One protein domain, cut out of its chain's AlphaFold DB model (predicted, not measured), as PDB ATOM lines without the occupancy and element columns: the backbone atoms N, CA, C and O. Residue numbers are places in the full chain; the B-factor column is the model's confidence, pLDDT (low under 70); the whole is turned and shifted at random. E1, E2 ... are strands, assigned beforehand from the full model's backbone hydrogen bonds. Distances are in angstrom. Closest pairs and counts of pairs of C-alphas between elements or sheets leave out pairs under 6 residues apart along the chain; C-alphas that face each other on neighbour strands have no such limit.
ATOM      1  N   TYR A   2      13.788   7.079  57.555       51.78
ATOM      2  CA  TYR A   2      13.359   8.412  58.033       51.78
ATOM      3  C   TYR A   2      14.431   9.171  58.877       51.78
ATOM      4  O   TYR A   2      15.233   8.547  59.570       51.78
ATOM      5  N   PRO A   3      14.487  10.517  58.823       58.41
ATOM      6  CA  PRO A   3      13.822  11.374  57.842       58.41
ATOM      7  C   PRO A   3      14.330  11.133  56.419       58.41
ATOM      8  O   PRO A   3      15.435  10.639  56.197       58.41
ATOM      9  N   PHE A   4      13.474  11.434  55.443       75.81
ATOM     10  CA  PHE A   4      13.909  11.552  54.056       75.81
ATOM     11  C   PHE A   4      14.841  12.755  53.940       75.81
ATOM     12  O   PHE A   4      14.542  13.822  54.473       75.81
ATOM     13  N   ASN A   5      15.952  12.590  53.227       80.88
ATOM     14  CA  ASN A   5      16.803  13.726  52.894       80.88
ATOM     15  C   ASN A   5      16.082  14.632  51.890       80.88
ATOM     16  O   ASN A   5      15.309  14.154  51.054       80.88
ATOM     17  N   GLU A   6      16.348  15.934  51.959       82.62
ATOM     18  CA  GLU A   6      15.821  16.902  51.000       82.62
ATOM     19  C   GLU A   6      16.197  16.481  49.566       82.62
ATOM     20  O   GLU A   6      17.344  16.128  49.286       82.62
ATOM     21  N   GLY A   7      15.206  16.421  48.670       84.44
ATOM     22  CA  GLY A   7      15.370  15.895  47.310       84.44
ATOM     23  C   GLY A   7      15.239  14.369  47.160       84.44
ATOM     24  O   GLY A   7      15.317  13.866  46.038       84.44
ATOM     25  N   SER A   8      15.002  13.612  48.238       84.19
ATOM     26  CA  SER A   8      14.695  12.180  48.128       84.19
ATOM     27  C   SER A   8      13.274  11.974  47.606       84.19
ATOM     28  O   SER A   8      12.308  12.414  48.222       84.19
ATOM     29  N   PHE A   9      13.131  11.270  46.482       86.56
ATOM     30  CA  PHE A   9      11.821  10.957  45.893       86.56
ATOM     31  C   PHE A   9      11.239   9.616  46.381       86.56
ATOM     32  O   PHE A   9      10.077   9.318  46.120       86.56
ATOM     33  N   ALA A  10      12.044   8.798  47.067       86.00
ATOM     34  CA  ALA A  10      11.664   7.492  47.598       86.00
ATOM     35  C   ALA A  10      12.562   7.087  48.783       86.00
ATOM     36  O   ALA A  10      13.587   7.727  49.041       86.00
ATOM     37  N   ALA A  11      12.176   6.031  49.503       84.00
ATOM     38  CA  ALA A  11      13.003   5.425  50.542       84.00
ATOM     39  C   ALA A  11      14.073   4.534  49.906       84.00
ATOM     40  O   ALA A  11      13.822   3.844  48.922       84.00
ATOM     41  N   ARG A  12      15.281   4.563  50.462       82.75
ATOM     42  CA  ARG A  12      16.338   3.610  50.116       82.75
ATOM     43  C   ARG A  12      16.481   2.587  51.231       82.75
ATOM     44  O   ARG A  12      15.978   2.819  52.330       82.75
ATOM     45  N   ASP A  13      17.115   1.465  50.907       78.56
ATOM     46  CA  ASP A  13      17.322   0.346  51.834       78.56
ATOM     47  C   ASP A  13      15.993  -0.160  52.421       78.56
ATOM     48  O   ASP A  13      15.859  -0.424  53.611       78.56
ATOM     49  N   CYS A  14      14.969  -0.218  51.564       79.06
ATOM     50  CA  CYS A  14      13.609  -0.630  51.894       79.06
ATOM     51  C   CYS A  14      13.112  -1.658  50.874       79.06
ATOM     52  O   CYS A  14      13.554  -1.680  49.723       79.06
ATOM     53  N   TRP A  15      12.150  -2.480  51.283       81.06
ATOM     54  CA  TRP A  15      11.542  -3.481  50.413       81.06
ATOM     55  C   TRP A  15      10.529  -2.857  49.449       81.06
ATOM     56  O   TRP A  15       9.605  -2.154  49.860       81.06
ATOM     57  N   TYR A  16      10.676  -3.170  48.161       85.88
ATOM     58  CA  TYR A  16       9.753  -2.784  47.096       85.88
ATOM     59  C   TYR A  16       9.250  -4.021  46.358       85.88
ATOM     60  O   TYR A  16      10.012  -4.943  46.068       85.88
ATOM     61  N   VAL A  17       7.964  -4.030  46.010       89.31
ATOM     62  CA  VAL A  17       7.403  -5.083  45.160       89.31
ATOM     63  C   VAL A  17       7.882  -4.855  43.728       89.31
ATOM     64  O   VAL A  17       7.500  -3.874  43.094       89.31
ATOM     65  N   ALA A  18       8.720  -5.760  43.224       92.75
ATOM     66  CA  ALA A  18       9.253  -5.672  41.866       92.75
ATOM     67  C   ALA A  18       8.256  -6.152  40.793       92.75
ATOM     68  O   ALA A  18       8.164  -5.540  39.729       92.75
ATOM     69  N   ALA A  19       7.533  -7.248  41.060       94.31
ATOM     70  CA  ALA A  19       6.519  -7.837  40.180       94.31
ATOM     71  C   ALA A  19       5.697  -8.913  40.919       94.31
ATOM     72  O   ALA A  19       6.168  -9.498  41.899       94.31
ATOM     73  N   PHE A  20       4.508  -9.224  40.406       92.75
ATOM     74  CA  PHE A  20       3.732 -10.411  40.765       92.75
ATOM     75  C   PHE A  20       4.183 -11.645  39.978       92.75
ATOM     76  O   PHE A  20       4.806 -11.554  38.918       92.75
ATOM     77  N   SER A  21       3.871 -12.836  40.496       89.75
ATOM     78  CA  SER A  21       4.354 -14.094  39.916       89.75
ATOM     79  C   SER A  21       3.836 -14.340  38.493       89.75
ATOM     80  O   SER A  21       4.543 -14.921  37.670       89.75
ATOM     81  N   GLU A  22       2.639 -13.841  38.208       91.81
ATOM     82  CA  GLU A  22       1.910 -13.929  36.950       91.81
ATOM     83  C   GLU A  22       2.475 -12.983  35.883       91.81
ATOM     84  O   GLU A  22       2.322 -13.243  34.693       91.81
ATOM     85  N   GLU A  23       3.154 -11.903  36.290       94.25
ATOM     86  CA  GLU A  23       3.790 -10.956  35.364       94.25
ATOM     87  C   GLU A  23       5.116 -11.489  34.814       94.25
ATOM     88  O   GLU A  23       5.538 -11.118  33.718       94.25
ATOM     89  N   VAL A  24       5.798 -12.343  35.580       92.94
ATOM     90  CA  VAL A  24       7.119 -12.852  35.211       92.94
ATOM     91  C   VAL A  24       6.947 -14.157  34.439       92.94
ATOM     92  O   VAL A  24       6.760 -15.221  35.028       92.94
ATOM     93  N   GLY A  25       6.998 -14.065  33.111       89.50
ATOM     94  CA  GLY A  25       6.922 -15.200  32.192       89.50
ATOM     95  C   GLY A  25       8.290 -15.757  31.784       89.50
ATOM     96  O   GLY A  25       9.269 -15.677  32.528       89.50
ATOM     97  N   ARG A  26       8.343 -16.348  30.583       89.81
ATOM     98  CA  ARG A  26       9.575 -16.882  29.977       89.81
ATOM     99  C   ARG A  26      10.436 -15.789  29.332       89.81
ATOM    100  O   ARG A  26      11.654 -15.910  29.295       89.81
ATOM    101  N   GLU A  27       9.796 -14.735  28.835       92.44
ATOM    102  CA  GLU A  27      10.491 -13.557  28.320       92.44
ATOM    103  C   GLU A  27      10.917 -12.653  29.489       92.44
ATOM    104  O   GLU A  27      10.103 -12.428  30.393       92.44
ATOM    105  N   PRO A  28      12.158 -12.131  29.502       94.50
ATOM    106  CA  PRO A  28      12.611 -11.217  30.545       94.50
ATOM    107  C   PRO A  28      11.729  -9.966  30.658       94.50
ATOM    108  O   PRO A  28      11.377  -9.338  29.659       94.50
ATOM    109  N   LEU A  29      11.409  -9.576  31.891       96.25
ATOM    110  CA  LEU A  29      10.565  -8.429  32.202       96.25
ATOM    111  C   LEU A  29      11.423  -7.227  32.604       96.25
ATOM    112  O   LEU A  29      12.036  -7.222  33.671       96.25
ATOM    113  N   GLY A  30      11.435  -6.188  31.770       96.81
ATOM    114  CA  GLY A  30      12.057  -4.908  32.107       96.81
ATOM    115  C   GLY A  30      11.199  -4.082  33.074       96.81
ATOM    116  O   GLY A  30       9.980  -3.954  32.896       96.81
ATOM    117  N   ARG A  31      11.835  -3.498  34.093       96.44
ATOM    118  CA  ARG A  31      11.246  -2.543  35.042       96.44
ATOM    119  C   ARG A  31      12.227  -1.410  35.330       96.44
ATOM    120  O   ARG A  31      13.431  -1.553  35.151       96.44
ATOM    121  N   THR A  32      11.700  -0.297  35.819       94.38
ATOM    122  CA  THR A  32      12.502   0.756  36.442       94.38
ATOM    123  C   THR A  32      12.062   0.872  37.891       94.38
ATOM    124  O   THR A  32      10.916   1.229  38.158       94.38
ATOM    125  N   ILE A  33      12.950   0.534  38.821       92.44
ATOM    126  CA  ILE A  33      12.692   0.574  40.263       92.44
ATOM    127  C   ILE A  33      13.641   1.614  40.845       92.44
ATOM    128  O   ILE A  33      14.841   1.527  40.631       92.44
ATOM    129  N   LEU A  34      13.109   2.634  41.524       90.75
ATOM    130  CA  LEU A  34      13.911   3.741  42.072       90.75
ATOM    131  C   LEU A  34      14.817   4.433  41.030       90.75
ATOM    132  O   LEU A  34      15.930   4.842  41.343       90.75
ATOM    133  N   ASN A  35      14.316   4.605  39.801       90.31
ATOM    134  CA  ASN A  35      15.061   5.113  38.637       90.31
ATOM    135  C   ASN A  35      16.216   4.217  38.158       90.31
ATOM    136  O   ASN A  35      16.982   4.629  37.288       90.31
ATOM    137  N   GLU A  36      16.307   2.983  38.647       91.31
ATOM    138  CA  GLU A  36      17.285   2.003  38.191       91.31
ATOM    139  C   GLU A  36      16.625   0.990  37.247       91.31
ATOM    140  O   GLU A  36      15.573   0.428  37.579       91.31
ATOM    141  N   PRO A  37      17.182   0.762  36.043       96.00
ATOM    142  CA  PRO A  37      16.688  -0.269  35.144       96.00
ATOM    143  C   PRO A  37      17.018  -1.658  35.704       96.00
ATOM    144  O   PRO A  37      18.180  -1.996  35.918       96.00
ATOM    145  N   VAL A  38      15.988  -2.477  35.904       95.56
ATOM    146  CA  VAL A  38      16.071  -3.836  36.448       95.56
ATOM    147  C   VAL A  38      15.411  -4.807  35.475       95.56
ATOM    148  O   VAL A  38      14.376  -4.503  34.877       95.56
ATOM    149  N   VAL A  39      15.990  -5.999  35.332       95.69
ATOM    150  CA  VAL A  39      15.396  -7.105  34.574       95.69
ATOM    151  C   VAL A  39      15.027  -8.226  35.534       95.69
ATOM    152  O   VAL A  39      15.875  -8.730  36.266       95.69
ATOM    153  N   VAL A  40      13.761  -8.634  35.508       95.62
ATOM    154  CA  VAL A  40      13.244  -9.768  36.281       95.62
ATOM    155  C   VAL A  40      13.023 -10.939  35.329       95.62
ATOM    156  O   VAL A  40      12.397 -10.779  34.282       95.62
ATOM    157  N   TYR A  41      13.542 -12.121  35.662       94.31
ATOM    158  CA  TYR A  41      13.485 -13.286  34.776       94.31
ATOM    159  C   TYR A  41      13.351 -14.608  35.546       94.31
ATOM    160  O   TYR A  41      13.537 -14.672  36.764       94.31
ATOM    161  N   ARG A  42      13.010 -15.675  34.816       93.69
ATOM    162  CA  ARG A  42      12.976 -17.065  35.298       93.69
ATOM    163  C   ARG A  42      14.036 -17.902  34.589       93.69
ATOM    164  O   ARG A  42      14.587 -17.485  33.574       93.69
ATOM    165  N   LYS A  43      14.304 -19.100  35.111       92.12
ATOM    166  CA  LYS A  43      15.142 -20.089  34.420       92.12
ATOM    167  C   LYS A  43      14.487 -20.521  33.104       92.12
ATOM    168  O   LYS A  43      13.277 -20.372  32.936       92.12
ATOM    169  N   GLU A  44      15.273 -21.103  32.199       91.56
ATOM    170  CA  GLU A  44      14.786 -21.573  30.891       91.56
ATOM    171  C   GLU A  44      13.639 -22.588  31.006       91.56
ATOM    172  O   GLU A  44      12.726 -22.585  30.183       91.56
ATOM    173  N   ASP A  45      13.641 -23.403  32.066       90.75
ATOM    174  CA  ASP A  45      12.575 -24.361  32.383       90.75
ATOM    175  C   ASP A  45      11.315 -23.711  32.996       90.75
ATOM    176  O   ASP A  45      10.409 -24.409  33.451       90.75
ATOM    177  N   GLY A  46      11.259 -22.378  33.039       88.81
ATOM    178  CA  GLY A  46      10.148 -21.589  33.566       88.81
ATOM    179  C   GLY A  46      10.073 -21.532  35.092       88.81
ATOM    180  O   GLY A  46       9.166 -20.897  35.629       88.81
ATOM    181  N   LYS A  47      10.998 -22.158  35.830       89.94
ATOM    182  CA  LYS A  47      10.981 -22.140  37.300       89.94
ATOM    183  C   LYS A  47      11.666 -20.888  37.863       89.94
ATOM    184  O   LYS A  47      12.586 -20.350  37.240       89.94
ATOM    185  N   PRO A  48      11.267 -20.417  39.061       90.31
ATOM    186  CA  PRO A  48      12.015 -19.373  39.754       90.31
ATOM    187  C   PRO A  48      13.453 -19.828  40.038       90.31
ATOM    188  O   PRO A  48      13.722 -21.023  40.206       90.31
ATOM    189  N   ILE A  49      14.370 -18.861  40.090       89.62
ATOM    190  CA  ILE A  49      15.780 -19.093  40.440       89.62
ATOM    191  C   ILE A  49      15.867 -19.584  41.887       89.62
ATOM    192  O   ILE A  49      16.468 -20.621  42.149       89.62
ATOM    193  N   LEU A  50      15.167 -18.885  42.778       88.69
ATOM    194  CA  LEU A  50      15.071 -19.176  44.198       88.69
ATOM    195  C   LEU A  50      13.605 -19.147  44.616       88.69
ATOM    196  O   LEU A  50      12.836 -18.285  44.179       88.69
TER     197      LEU A  50
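This is residues 2 to 50 of the 144 residues of the protein "Rieske domain-containing protein" of Sphingobium quisquiliarum P25 (UniProt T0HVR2). Little regular structure is here: a long, winding strand-free arm, residues 2 to 28, leads to one small two-stranded hairpin, E1 then E2, and a short tail, residues 41 to 50, folds back beyond it. The arm's early residues make much of the length. The printed part has 49 residues, 10 of them in the two named strands, with no named helix; the class is all strand, the sheet E1 - E2 antiparallel. It is only just loose, close to extended, with a radius of gyration of the C-alphas of 14.2 A and spans of 45 by 17 by 15 A.

Past residue 28, look at E1, residues 29 to 33, and E2, residues 36 to 40: they form a hairpin, antiparallel at 147 degrees. C-alphas 32 and 37 face each other at 4.5 A. N 31 and O 38, 2.8 A apart, are within hydrogen-bond range.

Find C-alpha 29 at (10.565, -8.429, 32.202); E1 runs 12.3 A from there. E2 runs 12.6 A to C-alpha 40 at (13.244, -9.768, 36.281).

The C-alphas farthest apart, Glu 6 and Asp 45, are 45.4 A apart. The printed part has no cut, and the link E1 to E2 is tight. Residues 2 to 3 have pLDDT under 70.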